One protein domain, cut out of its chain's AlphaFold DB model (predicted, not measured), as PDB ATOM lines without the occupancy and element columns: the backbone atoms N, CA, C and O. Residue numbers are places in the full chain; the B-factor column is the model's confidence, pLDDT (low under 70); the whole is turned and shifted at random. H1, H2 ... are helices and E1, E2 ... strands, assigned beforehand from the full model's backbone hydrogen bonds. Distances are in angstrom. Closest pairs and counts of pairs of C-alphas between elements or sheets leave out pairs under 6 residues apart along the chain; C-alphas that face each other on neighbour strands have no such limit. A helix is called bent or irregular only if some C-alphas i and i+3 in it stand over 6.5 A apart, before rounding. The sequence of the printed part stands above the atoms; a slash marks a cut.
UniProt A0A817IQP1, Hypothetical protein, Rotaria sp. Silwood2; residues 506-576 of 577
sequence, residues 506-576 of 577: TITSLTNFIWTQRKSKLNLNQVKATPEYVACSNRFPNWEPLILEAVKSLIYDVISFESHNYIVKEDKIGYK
ATOM      1  N   THR A 506     252.692 233.686 251.052       95.69
ATOM      2  CA  THR A 506     252.686 233.577 252.518       95.69
ATOM      3  C   THR A 506     251.375 234.076 253.133       95.69
ATOM      4  O   THR A 506     250.870 233.460 254.074       95.69
ATOM      5  N   ILE A 507     250.764 235.118 252.552       94.69
ATOM      6  CA  ILE A 507     249.429 235.608 252.932       94.69
ATOM      7  C   ILE A 507     248.379 234.552 252.583       94.69
ATOM      8  O   ILE A 507     247.541 234.215 253.415       94.69
ATOM      9  N   THR A 508     248.437 233.985 251.373       95.38
ATOM     10  CA  THR A 508     247.503 232.932 250.944       95.38
ATOM     11  C   THR A 508     247.577 231.704 251.849       95.38
ATOM     12  O   THR A 508     246.539 231.191 252.267       95.38
ATOM     13  N   SER A 509     248.784 231.250 252.197       96.81
ATOM     14  CA  SER A 509     248.989 230.132 253.121       96.81
ATOM     15  C   SER A 509     248.406 230.412 254.505       96.81
ATOM     16  O   SER A 509     247.691 229.563 255.038       96.81
ATOM     17  N   LEU A 510     248.636 231.606 255.060       96.69
ATOM     18  CA  LEU A 510     248.087 232.009 256.355       96.69
ATOM     19  C   LEU A 510     246.552 232.045 256.344       96.69
ATOM     20  O   LEU A 510     245.913 231.451 257.214       96.69
ATOM     21  N   THR A 511     245.950 232.672 255.333       94.75
ATOM     22  CA  THR A 511     244.488 232.739 255.196       94.75
ATOM     23  C   THR A 511     243.874 231.345 255.025       94.75
ATOM     24  O   THR A 511     242.881 231.026 255.677       94.75
ATOM     25  N   ASN A 512     244.490 230.473 254.217       95.25
ATOM     26  CA  ASN A 512     244.034 229.092 254.021       95.25
ATOM     27  C   ASN A 512     244.135 228.244 255.293       95.25
ATOM     28  O   ASN A 512     243.248 227.424 255.551       95.25
ATOM     29  N   PHE A 513     245.189 228.437 256.091       95.81
ATOM     30  CA  PHE A 513     245.332 227.776 257.384       95.81
ATOM     31  C   PHE A 513     244.184 228.173 258.323       95.81
ATOM     32  O   PHE A 513     243.462 227.299 258.814       95.81
ATOM     33  N   ILE A 514     243.965 229.483 258.507       94.62
ATOM     34  CA  ILE A 514     242.902 230.016 259.374       94.62
ATOM     35  C   ILE A 514     241.531 229.512 258.902       94.62
ATOM     36  O   ILE A 514     240.744 229.008 259.706       94.62
ATOM     37  N   TRP A 515     241.263 229.561 257.594       93.12
ATOM     38  CA  TRP A 515     240.008 229.086 257.014       93.12
ATOM     39  C   TRP A 515     239.776 227.586 257.230       93.12
ATOM     40  O   TRP A 515     238.684 227.167 257.627       93.12
ATOM     41  N   THR A 516     240.792 226.754 256.993       91.94
ATOM     42  CA  THR A 516     240.704 225.295 257.185       91.94
ATOM     43  C   THR A 516     240.437 224.945 258.651       91.94
ATOM     44  O   THR A 516     239.645 224.049 258.941       91.94
ATOM     45  N   GLN A 517     241.028 225.701 259.575       90.19
ATOM     46  CA  GLN A 517     240.908 225.505 261.020       90.19
ATOM     47  C   GLN A 517     239.758 226.294 261.671       90.19
ATOM     48  O   GLN A 517     239.634 226.292 262.896       90.19
ATOM     49  N   ARG A 518     238.870 226.928 260.894       88.94
ATOM     50  CA  ARG A 518     237.788 227.786 261.420       88.94
ATOM     51  C   ARG A 518     236.898 227.120 262.479       88.94
ATOM     52  O   ARG A 518     236.471 227.766 263.429       88.94
ATOM     53  N   LYS A 519     236.659 225.806 262.370       85.44
ATOM     54  CA  LYS A 519     235.849 225.036 263.340       85.44
ATOM     55  C   LYS A 519     236.547 224.822 264.688       85.44
ATOM     56  O   LYS A 519     235.881 224.517 265.673       85.44
ATOM     57  N   SER A 520     237.864 224.989 264.734       82.62
ATOM     58  CA  SER A 520     238.710 224.728 265.899       82.62
ATOM     59  C   SER A 520     238.730 225.891 266.902       82.62
ATOM     60  O   SER A 520     239.418 225.789 267.913       82.62
ATOM     61  N   LYS A 521     237.982 226.984 266.648       81.94
ATOM     62  CA  LYS A 521     237.940 228.206 267.483       81.94
ATOM     63  C   LYS A 521     239.342 228.737 267.809       81.94
ATOM     64  O   LYS A 521     239.689 228.938 268.973       81.94
ATOM     65  N   LEU A 522     240.148 228.926 266.763       85.62
ATOM     66  CA  LEU A 522     241.508 229.441 266.887       85.62
ATOM     67  C   LEU A 522     241.525 230.787 267.618       85.62
ATOM     68  O   LEU A 522     240.728 231.672 267.321       85.62
ATOM     69  N   ASN A 523     242.470 230.957 268.539       91.00
ATOM     70  CA  ASN A 523     242.802 232.259 269.106       91.00
ATOM     71  C   ASN A 523     244.109 232.802 268.513       91.00
ATOM     72  O   ASN A 523     244.898 232.078 267.905       91.00
ATOM     73  N   LEU A 524     244.355 234.096 268.717       93.00
ATOM     74  CA  LEU A 524     245.504 234.786 268.136       93.00
ATOM     75  C   LEU A 524     246.853 234.155 268.514       93.00
ATOM     76  O   LEU A 524     247.730 234.048 267.663       93.00
ATOM     77  N   ASN A 525     247.020 233.700 269.759       93.81
ATOM     78  CA  ASN A 525     248.275 233.089 270.210       93.81
ATOM     79  C   ASN A 525     248.542 231.756 269.501       93.81
ATOM     80  O   ASN A 525     249.688 231.453 269.183       93.81
ATOM     81  N   GLN A 526     247.489 230.984 269.222       93.44
ATOM     82  CA  GLN A 526     247.598 229.741 268.462       93.44
ATOM     83  C   GLN A 526     248.012 230.008 267.015       93.44
ATOM     84  O   GLN A 526     248.883 229.307 266.516       93.44
ATOM     85  N   VAL A 527     247.443 231.032 266.366       94.81
ATOM     86  CA  VAL A 527     247.815 231.411 264.991       94.81
ATOM     87  C   VAL A 527     249.243 231.956 264.931       94.81
ATOM     88  O   VAL A 527     249.998 231.585 264.042       94.81
ATOM     89  N   LYS A 528     249.666 232.765 265.909       95.94
ATOM     90  CA  LYS A 528     251.043 233.285 265.978       95.94
ATOM     91  C   LYS A 528     252.115 232.199 266.057       95.94
ATOM     92  O   LYS A 528     253.238 232.422 265.618       95.94
ATOM     93  N   ALA A 529     251.778 231.046 266.632       94.62
ATOM     94  CA  ALA A 529     252.696 229.925 266.780       94.62
ATOM     95  C   ALA A 529     252.849 229.082 265.499       94.62
ATOM     96  O   ALA A 529     253.655 228.152 265.491       94.62
ATOM     97  N   THR A 530     252.081 229.354 264.436       96.44
ATOM     98  CA  THR A 530     252.093 228.506 263.240       96.44
ATOM     99  C   THR A 530     253.190 228.899 262.252       96.44
ATOM    100  O   THR A 530     253.563 230.077 262.164       96.44
ATOM    101  N   PRO A 531     253.701 227.938 261.457       96.81
ATOM    102  CA  PRO A 531     254.673 228.227 260.408       96.81
ATOM    103  C   PRO A 531     254.177 229.266 259.394       96.81
ATOM    104  O   PRO A 531     254.969 230.068 258.910       96.81
ATOM    105  N   GLU A 532     252.877 229.288 259.088       97.56
ATOM    106  CA  GLU A 532     252.279 230.205 258.117       97.56
ATOM    107  C   GLU A 532     252.300 231.657 258.606       97.56
ATOM    108  O   GLU A 532     252.636 232.556 257.833       97.56
ATOM    109  N   TYR A 533     251.994 231.900 259.888       96.56
ATOM    110  CA  TYR A 533     252.064 233.247 260.460       96.56
ATOM    111  C   TYR A 533     253.505 233.752 260.513       96.56
ATOM    112  O   TYR A 533     253.775 234.895 260.141       96.56
ATOM    113  N   VAL A 534     254.437 232.891 260.935       95.81
ATOM    114  CA  VAL A 534     255.866 233.221 260.986       95.81
ATOM    115  C   VAL A 534     256.401 233.516 259.583       95.81
ATOM    116  O   VAL A 534     257.101 234.508 259.398       95.81
ATOM    117  N   ALA A 535     256.032 232.720 258.575       95.94
ATOM    118  CA  ALA A 535     256.433 232.953 257.189       95.94
ATOM    119  C   ALA A 535     255.904 234.292 256.647       95.94
ATOM    120  O   ALA A 535     256.666 235.042 256.041       95.94
ATOM    121  N   CYS A 536     254.632 234.615 256.904       95.12
ATOM    122  CA  CYS A 536     254.022 235.880 256.487       95.12
ATOM    123  C   CYS A 536     254.655 237.088 257.199       95.12
ATOM    124  O   CYS A 536     255.020 238.075 256.561       95.12
ATOM    125  N   SER A 537     254.886 236.986 258.508       93.88
ATOM    126  CA  SER A 537     255.520 238.057 259.289       93.88
ATOM    127  C   SER A 537     256.973 238.287 258.859       93.88
ATOM    128  O   SER A 537     257.393 239.428 258.693       93.88
ATOM    129  N   ASN A 538     257.722 237.217 258.574       93.06
ATOM    130  CA  ASN A 538     259.086 237.314 258.046       93.06
ATOM    131  C   ASN A 538     259.129 237.888 256.625       93.06
ATOM    132  O   ASN A 538     260.109 238.531 256.256       93.06
ATOM    133  N   ARG A 539     258.086 237.652 255.819       92.31
ATOM    134  CA  ARG A 539     257.968 238.217 254.472       92.31
ATOM    135  C   ARG A 539     257.745 239.730 254.504       92.31
ATOM    136  O   ARG A 539     258.266 240.417 253.624       92.31
ATOM    137  N   PHE A 540     257.022 240.232 255.507       91.81
ATOM    138  CA  PHE A 540     256.692 241.650 255.677       91.81
ATOM    139  C   PHE A 540     257.057 242.162 257.083       91.81
ATOM    140  O   PHE A 540     256.178 242.583 257.841       91.81
ATOM    141  N   PRO A 541     258.352 242.184 257.448       88.50
ATOM    142  CA  PRO A 541     258.781 242.431 258.827       88.50
ATOM    143  C   PRO A 541     258.385 243.822 259.340       88.50
ATOM    144  O   PRO A 541     258.018 243.983 260.499       88.50
ATOM    145  N   ASN A 542     258.372 244.828 258.462       90.50
ATOM    146  CA  ASN A 542     257.982 246.200 258.812       90.50
ATOM    147  C   ASN A 542     256.460 246.392 258.940       90.50
ATOM    148  O   ASN A 542     256.009 247.463 259.343       90.50
ATOM    149  N   TRP A 543     255.670 245.375 258.590       90.81
ATOM    150  CA  TRP A 543     254.209 245.427 258.536       90.81
ATOM    151  C   TRP A 543     253.553 244.386 259.448       90.81
ATOM    152  O   TRP A 543     252.347 244.155 259.350       90.81
ATOM    153  N   GLU A 544     254.312 243.797 260.380       90.62
ATOM    154  CA  GLU A 544     253.788 242.871 261.391       90.62
ATOM    155  C   GLU A 544     252.569 243.439 262.148       90.62
ATOM    156  O   GLU A 544     251.594 242.700 262.297       90.62
ATOM    157  N   PRO A 545     252.520 244.728 262.565       92.94
ATOM    158  CA  PRO A 545     251.329 245.277 263.217       92.94
ATOM    159  C   PRO A 545     250.077 245.233 262.331       92.94
ATOM    160  O   PRO A 545     248.983 244.972 262.825       92.94
ATOM    161  N   LEU A 546     250.226 245.442 261.019       90.56
ATOM    162  CA  LEU A 546     249.113 245.371 260.072       90.56
ATOM    163  C   LEU A 546     248.643 243.924 259.885       90.56
ATOM    164  O   LEU A 546     247.443 243.659 259.925       90.56
ATOM    165  N   ILE A 547     249.583 242.983 259.743       92.50
ATOM    166  CA  ILE A 547     249.284 241.543 259.679       92.50
ATOM    167  C   ILE A 547     248.573 241.097 260.958       92.50
ATOM    168  O   ILE A 547     247.604 240.347 260.900       92.50
ATOM    169  N   LEU A 548     249.028 241.572 262.117       94.88
ATOM    170  CA  LEU A 548     248.439 241.273 263.414       94.88
ATOM    171  C   LEU A 548     246.966 241.684 263.484       94.88
ATOM    172  O   LEU A 548     246.133 240.867 263.877       94.88
ATOM    173  N   GLU A 549     246.643 242.925 263.115       95.56
ATOM    174  CA  GLU A 549     245.257 243.404 263.107       95.56
ATOM    175  C   GLU A 549     244.412 242.670 262.061       95.56
ATOM    176  O   GLU A 549     243.316 242.212 262.378       95.56
ATOM    177  N   ALA A 550     244.947 242.441 260.857       93.25
ATOM    178  CA  ALA A 550     244.252 241.676 259.824       93.25
ATOM    179  C   ALA A 550     243.938 240.240 260.282       93.25
ATOM    180  O   ALA A 550     242.841 239.742 260.052       93.25
ATOM    181  N   VAL A 551     244.865 239.579 260.985       95.06
ATOM    182  CA  VAL A 551     244.649 238.239 261.552       95.06
ATOM    183  C   VAL A 551     243.597 238.260 262.657       95.06
ATOM    184  O   VAL A 551     242.785 237.342 262.719       95.06
ATOM    185  N   LYS A 552     243.561 239.290 263.514       94.31
ATOM    186  CA  LYS A 552     242.491 239.435 264.516       94.31
ATOM    187  C   LYS A 552     241.122 239.540 263.847       94.31
ATOM    188  O   LYS A 552     240.215 238.816 264.255       94.31
ATOM    189  N   SER A 553     240.998 240.381 262.818       93.31
ATOM    190  CA  SER A 553     239.774 240.505 262.021       93.31
ATOM    191  C   SER A 553     239.405 239.179 261.364       93.31
ATOM    192  O   SER A 553     238.297 238.701 261.563       93.31
ATOM    193  N   LEU A 554     240.351 238.507 260.699       92.56
ATOM    194  CA  LEU A 554     240.108 237.206 260.071       92.56
ATOM    195  C   LEU A 554     239.640 236.148 261.073       92.56
ATOM    196  O   LEU A 554     238.701 235.419 260.774       92.56
ATOM    197  N   ILE A 555     240.270 236.049 262.250       92.69
ATOM    198  CA  ILE A 555     239.862 235.118 263.314       92.69
ATOM    199  C   ILE A 555     238.434 235.424 263.769       92.69
ATOM    200  O   ILE A 555     237.629 234.503 263.899       92.69
ATOM    201  N   TYR A 556     238.127 236.701 264.012       90.12
ATOM    202  CA  TYR A 556     236.787 237.134 264.394       90.12
ATOM    203  C   TYR A 556     235.765 236.740 263.320       90.12
ATOM    204  O   TYR A 556     234.806 236.030 263.627       90.12
ATOM    205  N   ASP A 557     236.044 237.084 262.063       89.44
ATOM    206  CA  ASP A 557     235.166 236.842 260.923       89.44
ATOM    207  C   ASP A 557     234.906 235.349 260.712       89.44
ATOM    208  O   ASP A 557     233.753 234.963 260.535       89.44
ATOM    209  N   VAL A 558     235.929 234.481 260.782       89.12
ATOM    210  CA  VAL A 558     235.742 233.027 260.599       89.12
ATOM    211  C   VAL A 558     235.029 232.352 261.771       89.12
ATOM    212  O   VAL A 558     234.404 231.312 261.565       89.12
ATOM    213  N   ILE A 559     235.109 232.912 262.983       83.19
ATOM    214  CA  ILE A 559     234.351 232.425 264.148       83.19
ATOM    215  C   ILE A 559     232.875 232.794 264.005       83.19
ATOM    216  O   ILE A 559     232.015 231.955 264.273       83.19
ATOM    217  N   SER A 560     232.584 234.025 263.577       80.00
ATOM    218  CA  SER A 560     231.220 234.487 263.294       80.00
ATOM    219  C   SER A 560     230.704 234.055 261.921       80.00
ATOM    220  O   SER A 560     229.584 234.404 261.556       80.00
ATOM    221  N   PHE A 561     231.508 233.326 261.138       80.81
ATOM    222  CA  PHE A 561     231.128 232.908 259.798       80.81
ATOM    223  C   PHE A 561     230.044 231.837 259.877       80.81
ATOM    224  O   PHE A 561     230.307 230.637 260.015       80.81
ATOM    225  N   GLU A 562     228.803 232.276 259.735       75.62
ATOM    226  CA  GLU A 562     227.703 231.393 259.422       75.62
ATOM    227  C   GLU A 562     227.804 231.022 257.943       75.62
ATOM    228  O   GLU A 562     227.787 231.865 257.043       75.62
ATOM    229  N   SER A 563     227.954 229.723 257.688       67.31
ATOM    230  CA  SER A 563     227.804 229.177 256.347       67.31
ATOM    231  C   SER A 563     226.403 229.527 255.866       67.31
ATOM    232  O   SER A 563     225.446 228.836 256.214       67.31
ATOM    233  N   HIS A 564     226.286 230.561 255.037       63.81
ATOM    234  CA  HIS A 564     225.076 230.786 254.267       63.81
ATOM    235  C   HIS A 564     224.835 229.499 253.491       63.81
ATOM    236  O   HIS A 564     225.725 229.021 252.785       63.81
ATOM    237  N   ASN A 565     223.680 228.870 253.694       55.62
ATOM    238  CA  ASN A 565     223.330 227.695 252.921       55.62
ATOM    239  C   ASN A 565     223.188 228.156 251.475       55.62
ATOM    240  O   ASN A 565     222.153 228.691 251.101       55.62
ATOM    241  N   TYR A 566     224.228 227.984 250.675       62.16
ATOM    242  CA  TYR A 566     224.128 228.192 249.249       62.16
ATOM    243  C   TYR A 566     223.860 226.856 248.567       62.16
ATOM    244  O   TYR A 566     224.347 225.798 248.971       62.16
ATOM    245  N   ILE A 567     223.034 226.902 247.537       64.19
ATOM    246  CA  ILE A 567     222.824 225.812 246.608       64.19
ATOM    247  C   ILE A 567     223.713 226.130 245.415       64.19
ATOM    248  O   ILE A 567     223.532 227.152 244.756       64.19
ATOM    249  N   VAL A 568     224.689 225.266 245.150       54.75
ATOM    250  CA  VAL A 568     225.397 225.296 243.870       54.75
ATOM    251  C   VAL A 568     224.505 224.593 242.861       54.75
ATOM    252  O   VAL A 568     224.224 223.403 243.007       54.75
ATOM    253  N   LYS A 569     224.030 225.339 241.869       54.94
ATOM    254  CA  LYS A 569     223.235 224.823 240.755       54.94
ATOM    255  C   LYS A 569     223.841 225.369 239.469       54.94
ATOM    256  O   LYS A 569     223.978 226.581 239.344       54.94
ATOM    257  N   GLU A 570     224.245 224.481 238.562       49.62
ATOM    258  CA  GLU A 570     224.841 224.846 237.263       49.62
ATOM    259  C   GLU A 570     226.013 225.850 237.362       49.62
ATOM    260  O   GLU A 570     226.005 226.894 236.713       49.62
ATOM    261  N   ASP A 571     226.997 225.579 238.227       57.62
ATOM    262  CA  ASP A 571     228.144 226.472 238.497       57.62
ATOM    263  C   ASP A 571     227.776 227.889 238.986       57.62
ATOM    264  O   ASP A 571     228.615 228.791 239.020       57.62
ATOM    265  N   LYS A 572     226.533 228.095 239.437       50.12
ATOM    266  CA  LYS A 572     226.079 229.333 240.078       50.12
ATOM    267  C   LYS A 572     225.739 229.090 241.545       50.12
ATOM    268  O   LYS A 572     225.185 228.058 241.921       50.12
ATOM    269  N   ILE A 573     226.082 230.070 242.374       68.81
ATOM    270  CA  ILE A 573     225.812 230.089 243.814       68.81
ATOM    271  C   ILE A 573     224.458 230.777 244.021       68.81
ATOM    272  O   ILE A 573     224.337 231.976 243.786       68.81
ATOM    273  N   GLY A 574     223.435 230.025 244.431       61.50
ATOM    274  CA  GLY A 574     222.153 230.570 244.889       61.50
ATOM    275  C   GLY A 574     222.070 230.528 246.411       61.50
ATOM    276  O   GLY A 574     222.459 229.531 247.005       61.50
ATOM    277  N   TYR A 575     221.571 231.573 247.061       55.62
ATOM    278  CA  TYR A 575     221.344 231.565 248.510       55.62
ATOM    279  C   TYR A 575     220.024 230.834 248.813       55.62
ATOM    280  O   TYR A 575     219.037 231.053 248.113       55.62
ATOM    281  N   LYS A 576     219.993 229.936 249.809       52.47
ATOM    282  CA  LYS A 576     218.720 229.459 250.368       52.47
ATOM    283  C   LYS A 576     218.077 230.628 251.107       52.47
ATOM    284  O   LYS A 576     218.718 231.171 252.006       52.47
TER     285      LYS A 576
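What this domain is: This is residues 506 to 576 of the 577 residues of the protein "Hypothetical protein" of Rotaria sp. Silwood2 (UniProt A0A817IQP1). A small body of four helices, in which the long H4 runs along one side of the three shorter helices H1, H2 and H3, is joined by an outstretched arm, residues 560 to 565, to a small two-stranded hairpin, E1 and E2, that lies away from the helices. The arm and hairpin make much of the length. The printed part has 71 residues, in the order H1, H2, H3, H4, E1, E2; the sheet, order E1 - E2, is antiparallel, and the class is mostly helix. The whole is loose, with a radius of gyration of the C-alphas of 14.6 A, and elongated, spanning 44 by 23 by 18 A.

Where its parts are: E1 is residues 566 to 569, 9.2 A from first to last C-alpha, and E2 is residues 572 to 575, 9.9 A; C-alpha 575 is at (221.344, 231.565, 248.510). H4, residues 541 to 559, is 26.9 A long and begins with C-alpha 541 at (258.781, 242.431, 258.827). It is irregular, with C-alphas 542 and 545 8.0 A apart, and has a kink of 32 degrees near residue 548. H1, residues 506 to 516, is 15.3 A long, with C-alpha 506 at (252.686, 233.577, 252.518). H2 is residues 524 to 528, 6.1 A, and H3 is residues 531 to 539, 12.1 A.

How they stand to each other: E1 and E2 form a hairpin, antiparallel at 146 degrees between directions; N 567 and O 574 are 2.7 A apart and N 574 and O 567 are 2.9 A apart, within hydrogen-bond range. Both strands are apart from H1, H2 and H3, and E2 is apart from H4. H4 is the hub, touching three helices. It touches H1 with residues 554 to 558 alone, the same way at a shallow tilt of 19 degrees; the closest C-alphas, of Trp 515 and Val 558, are 6.8 A apart. With residues 551 to 555 alone it only just touches H2, with 3 pairs of C-alphas within 8 A, the closest those of Leu 524 and Lys 552 at 6.6 A. H3 and H4 touch only at the corner, and only just, with 3 such pairs; the closest C-alphas, of Ser 537 and Glu 544, are 5.5 A apart. H1 and H3 touch, opposite ways at a shallow tilt of 27 degrees, the closest C-alphas being those of Thr 506 and Cys 536 at 4.8 A. H2 is close to H3 but not clearly touching it, with the C-alphas of Val 527 and Tyr 533 6.5 A apart. Each O i to N i+4 pair is within hydrogen-bond range in H1, H2 and H3, and 13 of 15 are in H4.

The domain as a whole: The two C-alphas farthest apart, of Asn 542 and Glu 570, are 44.9 A apart. The printed part has no cut and no long link. The mean pLDDT of the printed part is 85.3; residues 563 to 576 are under 70.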